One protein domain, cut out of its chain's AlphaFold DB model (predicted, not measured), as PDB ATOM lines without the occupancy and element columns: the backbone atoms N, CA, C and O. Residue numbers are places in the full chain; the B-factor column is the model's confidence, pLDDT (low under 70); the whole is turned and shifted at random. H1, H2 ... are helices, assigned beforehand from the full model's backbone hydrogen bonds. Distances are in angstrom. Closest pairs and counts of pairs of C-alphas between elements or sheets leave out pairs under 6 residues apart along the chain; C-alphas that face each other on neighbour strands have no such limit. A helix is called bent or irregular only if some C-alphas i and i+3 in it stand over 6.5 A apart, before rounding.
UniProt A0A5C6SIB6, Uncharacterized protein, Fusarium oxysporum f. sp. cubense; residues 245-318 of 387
ATOM      1  N   ASP A 245     323.085 162.534 348.615       70.44
ATOM      2  CA  ASP A 245     324.119 163.010 349.543       70.44
ATOM      3  C   ASP A 245     325.172 163.868 348.836       70.44
ATOM      4  O   ASP A 245     325.646 164.857 349.395       70.44
ATOM      5  N   MET A 246     325.486 163.554 347.574       73.50
ATOM      6  CA  MET A 246     326.426 164.346 346.780       73.50
ATOM      7  C   MET A 246     325.846 165.685 346.347       73.50
ATOM      8  O   MET A 246     326.573 166.673 346.355       73.50
ATOM      9  N   LEU A 247     324.548 165.761 346.040       71.50
ATOM     10  CA  LEU A 247     323.888 167.048 345.792       71.50
ATOM     11  C   LEU A 247     323.938 167.952 347.027       71.50
ATOM     12  O   LEU A 247     324.230 169.144 346.916       71.50
ATOM     13  N   SER A 248     323.692 167.368 348.201       73.38
ATOM     14  CA  SER A 248     323.750 168.077 349.480       73.38
ATOM     15  C   SER A 248     325.173 168.563 349.773       73.38
ATOM     16  O   SER A 248     325.384 169.734 350.084       73.38
ATOM     17  N   LEU A 249     326.170 167.692 349.606       71.94
ATOM     18  CA  LEU A 249     327.578 168.022 349.817       71.94
ATOM     19  C   LEU A 249     328.086 169.071 348.819       71.94
ATOM     20  O   LEU A 249     328.808 169.984 349.217       71.94
ATOM     21  N   LEU A 250     327.679 168.984 347.550       68.38
ATOM     22  CA  LEU A 250     328.028 169.960 346.521       68.38
ATOM     23  C   LEU A 250     327.458 171.338 346.850       68.38
ATOM     24  O   LEU A 250     328.194 172.314 346.794       68.38
ATOM     25  N   ALA A 251     326.194 171.422 347.271       74.62
ATOM     26  CA  ALA A 251     325.591 172.691 347.668       74.62
ATOM     27  C   ALA A 251     326.239 173.296 348.928       74.62
ATOM     28  O   ALA A 251     326.333 174.514 349.042       74.62
ATOM     29  N   ILE A 252     326.722 172.461 349.858       74.44
ATOM     30  CA  ILE A 252     327.473 172.917 351.041       74.44
ATOM     31  C   ILE A 252     328.854 173.453 350.644       74.44
ATOM     32  O   ILE A 252     329.303 174.467 351.174       74.44
ATOM     33  N   LYS A 253     329.562 172.752 349.749       69.19
ATOM     34  CA  LYS A 253     330.930 173.108 349.342       69.19
ATOM     35  C   LYS A 253     330.975 174.235 348.314       69.19
ATOM     36  O   LYS A 253     331.938 174.995 348.313       69.19
ATOM     37  N   VAL A 254     329.953 174.338 347.470       78.19
ATOM     38  CA  VAL A 254     329.827 175.313 346.382       78.19
ATOM     39  C   VAL A 254     328.419 175.929 346.431       78.19
ATOM     40  O   VAL A 254     327.536 175.527 345.669       78.19
ATOM     41  N   PRO A 255     328.174 176.909 347.325       77.25
ATOM     42  CA  PRO A 255     326.852 177.521 347.504       77.25
ATOM     43  C   PRO A 255     326.282 178.163 346.231       77.25
ATOM     44  O   PRO A 255     325.068 178.232 346.060       77.25
ATOM     45  N   GLU A 256     327.144 178.578 345.304       74.25
ATOM     46  CA  GLU A 256     326.761 179.127 343.997       74.25
ATOM     47  C   GLU A 256     326.010 178.107 343.117       74.25
ATOM     48  O   GLU A 256     325.201 178.498 342.279       74.25
ATOM     49  N   MET A 257     326.209 176.799 343.336       73.62
ATOM     50  CA  MET A 257     325.550 175.718 342.585       73.62
ATOM     51  C   MET A 257     324.232 175.235 343.213       73.62
ATOM     52  O   MET A 257     323.625 174.260 342.760       73.62
ATOM     53  N   LYS A 258     323.761 175.900 344.273       80.19
ATOM     54  CA  LYS A 258     322.580 175.499 345.052       80.19
ATOM     55  C   LYS A 258     321.316 175.348 344.195       80.19
ATOM     56  O   LYS A 258     320.534 174.422 344.412       80.19
ATOM     57  N   ARG A 259     321.135 176.208 343.184       81.12
ATOM     58  CA  ARG A 259     319.991 176.160 342.254       81.12
ATOM     59  C   ARG A 259     320.050 174.934 341.340       81.12
ATOM     60  O   ARG A 259     319.034 174.280 341.138       81.12
ATOM     61  N   GLN A 260     321.229 174.585 340.834       80.62
ATOM     62  CA  GLN A 260     321.466 173.401 340.007       80.62
ATOM     63  C   GLN A 260     321.241 172.122 340.821       80.62
ATOM     64  O   GLN A 260     320.591 171.196 340.339       80.62
ATOM     65  N   CYS A 261     321.694 172.092 342.081       79.75
ATOM     66  CA  CYS A 261     321.409 170.986 342.994       79.75
ATOM     67  C   CYS A 261     319.907 170.842 343.278       79.75
ATOM     68  O   CYS A 261     319.395 169.725 343.287       79.75
ATOM     69  N   ALA A 262     319.190 171.957 343.463       83.81
ATOM     70  CA  ALA A 262     317.740 171.947 343.648       83.81
ATOM     71  C   ALA A 262     317.007 171.463 342.387       83.81
ATOM     72  O   ALA A 262     316.110 170.633 342.493       83.81
ATOM     73  N   ALA A 263     317.424 171.899 341.194       80.94
ATOM     74  CA  ALA A 263     316.870 171.421 339.926       80.94
ATOM     75  C   ALA A 263     317.076 169.907 339.756       80.94
ATOM     76  O   ALA A 263     316.139 169.186 339.416       80.94
ATOM     77  N   ALA A 264     318.274 169.404 340.065       79.56
ATOM     78  CA  ALA A 264     318.557 167.974 340.048       79.56
ATOM     79  C   ALA A 264     317.703 167.205 341.073       79.56
ATOM     80  O   ALA A 264     317.179 166.141 340.747       79.56
ATOM     81  N   ALA A 265     317.510 167.750 342.279       84.50
ATOM     82  CA  ALA A 265     316.649 167.157 343.300       84.50
ATOM     83  C   ALA A 265     315.182 167.072 342.846       84.50
ATOM     84  O   ALA A 265     314.552 166.042 343.065       84.50
ATOM     85  N   ILE A 266     314.664 168.093 342.154       81.88
ATOM     86  CA  ILE A 266     313.311 168.093 341.570       81.88
ATOM     87  C   ILE A 266     313.168 166.977 340.522       81.88
ATOM     88  O   ILE A 266     312.248 166.167 340.605       81.88
ATOM     89  N   VAL A 267     314.101 166.889 339.564       75.69
ATOM     90  CA  VAL A 267     314.081 165.861 338.498       75.69
ATOM     91  C   VAL A 267     314.200 164.443 339.075       75.69
ATOM     92  O   VAL A 267     313.630 163.488 338.542       75.69
ATOM     93  N   CYS A 268     314.941 164.290 340.174       76.44
ATOM     94  CA  CYS A 268     315.164 163.002 340.829       76.44
ATOM     95  C   CYS A 268     314.111 162.633 341.881       76.44
ATOM     96  O   CYS A 268     314.162 161.506 342.379       76.44
ATOM     97  N   ASP A 269     313.180 163.541 342.184       84.88
ATOM     98  CA  ASP A 269     312.192 163.456 343.266       84.88
ATOM     99  C   ASP A 269     312.811 163.269 344.668       84.88
ATOM    100  O   ASP A 269     312.418 162.413 345.460       84.88
ATOM    101  N   TYR A 270     313.832 164.069 344.983       87.75
ATOM    102  CA  TYR A 270     314.490 164.098 346.290       87.75
ATOM    103  C   TYR A 270     313.947 165.218 347.174       87.75
ATOM    104  O   TYR A 270     314.625 166.212 347.443       87.75
ATOM    105  N   GLU A 271     312.730 165.023 347.674       88.81
ATOM    106  CA  GLU A 271     311.989 166.031 348.438       88.81
ATOM    107  C   GLU A 271     312.773 166.548 349.654       88.81
ATOM    108  O   GLU A 271     312.860 167.755 349.876       88.81
ATOM    109  N   ASN A 272     313.418 165.649 350.404       87.06
ATOM    110  CA  ASN A 272     314.221 166.017 351.574       87.06
ATOM    111  C   ASN A 272     315.428 166.889 351.203       87.06
ATOM    112  O   ASN A 272     315.715 167.859 351.900       87.06
ATOM    113  N   VAL A 273     316.120 166.574 350.103       85.81
ATOM    114  CA  VAL A 273     317.261 167.372 349.627       85.81
ATOM    115  C   VAL A 273     316.777 168.744 349.193       85.81
ATOM    116  O   VAL A 273     317.333 169.744 349.621       85.81
ATOM    117  N   TYR A 274     315.708 168.803 348.400       90.19
ATOM    118  CA  TYR A 274     315.118 170.060 347.951       90.19
ATOM    119  C   TYR A 274     314.699 170.957 349.132       90.19
ATOM    120  O   TYR A 274     315.067 172.130 349.166       90.19
ATOM    121  N   LYS A 275     314.012 170.400 350.141       89.62
ATOM    122  CA  LYS A 275     313.625 171.127 351.362       89.62
ATOM    123  C   LYS A 275     314.831 171.614 352.163       89.62
ATOM    124  O   LYS A 275     314.830 172.751 352.612       89.62
ATOM    125  N   ASN A 276     315.854 170.773 352.319       87.50
ATOM    126  CA  ASN A 276     317.079 171.129 353.040       87.50
ATOM    127  C   ASN A 276     317.898 172.193 352.310       87.50
ATOM    128  O   ASN A 276     318.557 173.009 352.951       87.50
ATOM    129  N   LEU A 277     317.883 172.166 350.976       86.88
ATOM    130  CA  LEU A 277     318.498 173.210 350.178       86.88
ATOM    131  C   LEU A 277     317.762 174.524 350.404       86.88
ATOM    132  O   LEU A 277     318.432 175.531 350.519       86.88
ATOM    133  N   ASP A 278     316.438 174.548 350.530       89.25
ATOM    134  CA  ASP A 278     315.673 175.792 350.683       89.25
ATOM    135  C   ASP A 278     315.999 176.799 349.554       89.25
ATOM    136  O   ASP A 278     316.668 177.820 349.765       89.25
ATOM    137  N   PRO A 279     315.663 176.459 348.295       86.94
ATOM    138  CA  PRO A 279     315.995 177.298 347.155       86.94
ATOM    139  C   PRO A 279     315.083 178.529 347.068       86.94
ATOM    140  O   PRO A 279     313.887 178.470 347.362       86.94
ATOM    141  N   GLU A 280     315.643 179.641 346.595       87.25
ATOM    142  CA  GLU A 280     314.872 180.842 346.260       87.25
ATOM    143  C   GLU A 280     313.886 180.558 345.113       87.25
ATOM    144  O   GLU A 280     314.205 179.758 344.216       87.25
ATOM    145  N   PRO A 281     312.696 181.192 345.116       87.25
ATOM    146  CA  PRO A 281     311.745 181.046 344.026       87.25
ATOM    147  C   PRO A 281     312.377 181.514 342.720       87.25
ATOM    148  O   PRO A 281     312.922 182.613 342.630       87.25
ATOM    149  N   SER A 282     312.317 180.673 341.695       83.81
ATOM    150  CA  SER A 282     312.845 181.029 340.384       83.81
ATOM    151  C   SER A 282     312.050 180.369 339.274       83.81
ATOM    152  O   SER A 282     311.632 179.214 339.383       83.81
ATOM    153  N   TRP A 283     311.946 181.078 338.151       81.38
ATOM    154  CA  TRP A 283     311.379 180.531 336.922       81.38
ATOM    155  C   TRP A 283     312.034 179.207 336.516       81.38
ATOM    156  O   TRP A 283     311.364 178.277 336.083       81.38
ATOM    157  N   HIS A 284     313.346 179.081 336.742       73.56
ATOM    158  CA  HIS A 284     314.130 177.897 336.401       73.56
ATOM    159  C   HIS A 284     313.622 176.650 337.135       73.56
ATOM    160  O   HIS A 284     313.379 175.617 336.518       73.56
ATOM    161  N   LEU A 285     313.439 176.749 338.454       81.44
ATOM    162  CA  LEU A 285     312.970 175.633 339.271       81.44
ATOM    163  C   LEU A 285     311.484 175.360 339.050       81.44
ATOM    164  O   LEU A 285     311.094 174.196 338.999       81.44
ATOM    165  N   TRP A 286     310.669 176.400 338.840       84.75
ATOM    166  CA  TRP A 286     309.258 176.241 338.484       84.75
ATOM    167  C   TRP A 286     309.083 175.517 337.143       84.75
ATOM    168  O   TRP A 286     308.274 174.593 337.043       84.75
ATOM    169  N   LYS A 287     309.876 175.876 336.127       76.06
ATOM    170  CA  LYS A 287     309.882 175.226 334.811       76.06
ATOM    171  C   LYS A 287     310.339 173.776 334.916       76.06
ATOM    172  O   LYS A 287     309.652 172.891 334.412       76.06
ATOM    173  N   VAL A 288     311.433 173.517 335.642       71.69
ATOM    174  CA  VAL A 288     311.933 172.152 335.865       71.69
ATOM    175  C   VAL A 288     310.893 171.287 336.584       71.69
ATOM    176  O   VAL A 288     310.631 170.161 336.168       71.69
ATOM    177  N   ALA A 289     310.247 171.828 337.617       78.94
ATOM    178  CA  ALA A 289     309.171 171.152 338.332       78.94
ATOM    179  C   ALA A 289     307.925 170.929 337.466       78.94
ATOM    180  O   ALA A 289     307.253 169.914 337.606       78.94
ATOM    181  N   SER A 290     307.611 171.860 336.567       74.00
ATOM    182  CA  SER A 290     306.428 171.771 335.709       74.00
ATOM    183  C   SER A 290     306.597 170.791 334.552       74.00
ATOM    184  O   SER A 290     305.618 170.167 334.152       74.00
ATOM    185  N   GLU A 291     307.808 170.668 334.004       68.44
ATOM    186  CA  GLU A 291     308.078 169.843 332.820       68.44
ATOM    187  C   GLU A 291     308.621 168.453 333.148       68.44
ATOM    188  O   GLU A 291     308.310 167.500 332.435       68.44
ATOM    189  N   PHE A 292     309.427 168.318 334.206       60.12
ATOM    190  CA  PHE A 292     310.190 167.092 334.459       60.12
ATOM    191  C   PHE A 292     309.820 166.373 335.760       60.12
ATOM    192  O   PHE A 292     310.154 165.196 335.901       60.12
ATOM    193  N   ALA A 293     309.136 167.027 336.706       71.69
ATOM    194  CA  ALA A 293     308.731 166.380 337.953       71.69
ATOM    195  C   ALA A 293     307.320 165.787 337.855       71.69
ATOM    196  O   ALA A 293     306.358 166.467 337.509       71.69
ATOM    197  N   ALA A 294     307.185 164.511 338.226       73.31
ATOM    198  CA  ALA A 294     305.878 163.866 338.368       73.31
ATOM    199  C   ALA A 294     305.154 164.290 339.661       73.31
ATOM    200  O   ALA A 294     303.927 164.253 339.729       73.31
ATOM    201  N   ASN A 295     305.916 164.685 340.687       81.25
ATOM    202  CA  ASN A 295     305.399 165.124 341.977       81.25
ATOM    203  C   ASN A 295     305.013 166.620 341.915       81.25
ATOM    204  O   ASN A 295     305.895 167.460 341.703       81.25
ATOM    205  N   PRO A 296     303.729 166.982 342.112       86.75
ATOM    206  CA  PRO A 296     303.269 168.368 342.002       86.75
ATOM    207  C   PRO A 296     303.817 169.280 343.108       86.75
ATOM    208  O   PRO A 296     303.839 170.498 342.918       86.75
ATOM    209  N   PHE A 297     304.308 168.702 344.213       92.50
ATOM    210  CA  PHE A 297     304.850 169.421 345.368       92.50
ATOM    211  C   PHE A 297     305.849 170.513 344.968       92.50
ATOM    212  O   PHE A 297     305.706 171.655 345.392       92.50
ATOM    213  N   TYR A 298     306.828 170.202 344.112       88.00
ATOM    214  CA  TYR A 298     307.888 171.156 343.757       88.00
ATOM    215  C   TYR A 298     307.362 172.375 342.997       88.00
ATOM    216  O   TYR A 298     307.836 173.491 343.198       88.00
ATOM    217  N   ARG A 299     306.373 172.170 342.119       89.31
ATOM    218  CA  ARG A 299     305.767 173.257 341.346       89.31
ATOM    219  C   ARG A 299     304.944 174.155 342.261       89.31
ATOM    220  O   ARG A 299     305.068 175.373 342.192       89.31
ATOM    221  N   GLU A 300     304.124 173.550 343.115       91.88
ATOM    222  CA  GLU A 300     303.272 174.265 344.071       91.88
ATOM    223  C   GLU A 300     304.099 175.048 345.099       91.88
ATOM    224  O   GLU A 300     303.775 176.199 345.393       91.88
ATOM    225  N   ASP A 301     305.198 174.466 345.583       91.44
ATOM    226  CA  ASP A 301     306.141 175.115 346.496       91.44
ATOM    227  C   ASP A 301     306.822 176.328 345.843       91.44
ATOM    228  O   ASP A 301     306.869 177.397 346.448       91.44
ATOM    229  N   GLN A 302     307.260 176.228 344.582       90.12
ATOM    230  CA  GLN A 302     307.824 177.371 343.848       90.12
ATOM    231  C   GLN A 302     306.797 178.490 343.610       90.12
ATOM    232  O   GLN A 302     307.132 179.664 343.749       90.12
ATOM    233  N   GLU A 303     305.537 178.158 343.306       90.25
ATOM    234  CA  GLU A 303     304.469 179.162 343.183       90.25
ATOM    235  C   GLU A 303     304.129 179.821 344.524       90.25
ATOM    236  O   GLU A 303     303.835 181.016 344.573       90.25
ATOM    237  N   TRP A 304     304.147 179.054 345.616       91.38
ATOM    238  CA  TRP A 304     303.930 179.579 346.961       91.38
ATOM    239  C   TRP A 304     305.070 180.511 347.388       91.38
ATOM    240  O   TRP A 304     304.796 181.658 347.739       91.38
ATOM    241  N   ARG A 305     306.331 180.085 347.230       89.50
ATOM    242  CA  ARG A 305     307.520 180.918 347.480       89.50
ATOM    243  C   ARG A 305     307.535 182.171 346.605       89.50
ATOM    244  O   ARG A 305     307.914 183.234 347.086       89.50
ATOM    245  N   GLY A 306     307.113 182.068 345.343       86.69
ATOM    246  CA  GLY A 306     306.998 183.210 344.432       86.69
ATOM    247  C   GLY A 306     306.012 184.263 344.941       86.69
ATOM    248  O   GLY A 306     306.347 185.442 344.993       86.69
ATOM    249  N   ARG A 307     304.834 183.833 345.421       87.44
ATOM    250  CA  ARG A 307     303.841 184.738 346.031       87.44
ATOM    251  C   ARG A 307     304.343 185.405 347.309       87.44
ATOM    252  O   ARG A 307     304.016 186.563 347.536       87.44
ATOM    253  N   GLU A 308     305.095 184.692 348.147       88.88
ATOM    254  CA  GLU A 308     305.640 185.273 349.381       88.88
ATOM    255  C   GLU A 308     306.755 186.292 349.126       88.88
ATOM    256  O   GLU A 308     306.873 187.259 349.874       88.88
ATOM    257  N   ASN A 309     307.554 186.095 348.074       83.94
ATOM    258  CA  ASN A 309     308.719 186.932 347.774       83.94
ATOM    259  C   ASN A 309     308.469 187.982 346.674       83.94
ATOM    260  O   ASN A 309     309.421 188.626 346.244       83.94
ATOM    261  N   ASP A 310     307.220 188.154 346.224       83.69
ATOM    262  CA  ASP A 310     306.835 189.050 345.116       83.69
ATOM    263  C   ASP A 310     307.614 188.773 343.812       83.69
ATOM    264  O   ASP A 310     308.003 189.673 343.070       83.69
ATOM    265  N   VAL A 311     307.869 187.489 343.539       81.69
ATOM    266  CA  VAL A 311     308.560 187.008 342.335       81.69
ATOM    267  C   VAL A 311     307.559 186.290 341.441       81.69
ATOM    268  O   VAL A 311     307.019 185.241 341.814       81.69
ATOM    269  N   ASP A 312     307.351 186.803 340.227       81.94
ATOM    270  CA  ASP A 312     306.607 186.073 339.203       81.94
ATOM    271  C   ASP A 312     307.469 184.939 338.634       81.94
ATOM    272  O   ASP A 312     308.252 185.107 337.703       81.94
ATOM    273  N   VAL A 313     307.320 183.744 339.207       78.25
ATOM    274  CA  VAL A 313     308.027 182.536 338.753       78.25
ATOM    275  C   VAL A 313     307.589 182.059 337.361       78.25
ATOM    276  O   VAL A 313     308.159 181.096 336.856       78.25
ATOM    277  N   LYS A 314     306.581 182.685 336.740       78.62
ATOM    278  CA  LYS A 314     306.126 182.375 335.375       78.62
ATOM    279  C   LYS A 314     306.697 183.338 334.337       78.62
ATOM    280  O   LYS A 314     306.622 183.016 333.152       78.62
ATOM    281  N   ASP A 315     307.297 184.445 334.769       74.12
ATOM    282  CA  ASP A 315     307.941 185.417 333.892       74.12
ATOM    283  C   ASP A 315     309.293 184.890 333.388       74.12
ATOM    284  O   ASP A 315     310.207 184.591 334.163       74.12
ATOM    285  N   ASP A 316     309.408 184.746 332.070       65.06
ATOM    286  CA  ASP A 316     310.607 184.293 331.370       65.06
ATOM    287  C   ASP A 316     311.486 185.463 330.883       65.06
ATOM    288  O   ASP A 316     312.525 185.236 330.269       65.06
ATOM    289  N   SER A 317     311.145 186.715 331.209       59.12
ATOM    290  CA  SER A 317     311.852 187.920 330.742       59.12
ATOM    291  C   SER A 317     313.338 188.008 331.145       59.12
ATOM    292  O   SER A 317     314.128 188.667 330.469       59.12
ATOM    293  N   PHE A 318     313.762 187.302 332.201       50.38
ATOM    294  CA  PHE A 318     315.158 187.230 332.672       50.38
ATOM    295  C   PHE A 318     316.033 186.191 331.929       50.38
ATOM    296  O   PHE A 318     317.186 185.966 332.305       50.38
TER     297      PHE A 318
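Overview. This is residues 245 to 318 of the 387 residues of an uncharacterized protein of Fusarium oxysporum f. sp. cubense (UniProt A0A5C6SIB6). Five helices run back and forth in nearly aligned directions: H1, H2 and H3 touch one another as a three-helix bundle, and the helical hairpin H4 and H5 is joined to it where H4 packs side by side with H2. H1 is at the far end from H4 and H5, and residues 309 to 318, after H5, fold back as a tail without a named element. The printed part has 74 residues with five named helices, in the order H1 H2 H3 H4 H5, and no named strand; the class is all helix. It is compact, with a radius of gyration of the C-alphas of 11.6 A, and spans 30 by 25 by 19 A.

Arrangement. The hub is H2, residues 255 to 268, which touches three other helices. With H1, residues 245 to 253, it forms a helical hairpin at a shallow tilt of 18 degrees; the closest C-alphas, of Ala 251 and Lys 258, are 4.9 A apart. With H3, residues 271 to 277, H2 forms another hairpin, at a shallow tilt of 7 degrees; the closest C-alphas are those of Ala 262 and Tyr 274, 5.4 A apart. H1 and H3 touch as well and run the same way, with the C-alphas of Ser 248 and Val 273 closest at 6.5 A. H4, residues 283 to 291, touches H2 and runs the same way at a shallow tilt of 13 degrees; the closest C-alphas, of Ala 263 and Leu 285, are 5.8 A apart. H5, residues 297 to 308, touches H4 with residues 298 to 303 alone, and the two form a hairpin at a shallow tilt of 30 degrees; the closest C-alphas, of Ala 289 and Arg 299, are 5.0 A apart. H2 and H5 are close but not clearly touching, at a steep tilt of 43 degrees; the closest C-alphas are those of Ile 266 and Tyr 298, 6.6 A apart. H3 and H5 are near each other, while H1 is apart from H4 and H5, and H3 is apart from H4. Each O i to N i+4 pair is within hydrogen-bond range in H1, H3, H4 and H5, and 8 of 10 are in H2.

Along the chain. H2 is 19.8 A from first to last C-alpha, beginning at (326.852, 177.521, 347.504); it is irregular, with C-alphas 256 and 259 7.6 A apart. H1 is 12.2 A long and begins at C-alpha 245, (324.119, 163.010, 349.543). H3 is 9.8 A, H4 11.9 A and H5 16.4 A long; H5 ends at C-alpha 308, (305.640, 185.273, 349.381).

Size, cuts and confidence. The C-alphas farthest apart, of Asp 245 and Ser 317, are 33.5 A apart. The printed part has no cut, and the four links between helices are tight. Mean pLDDT of the printed part is 80.2; residues 250, 253, 291 to 292 and 316 to 318 are under 70.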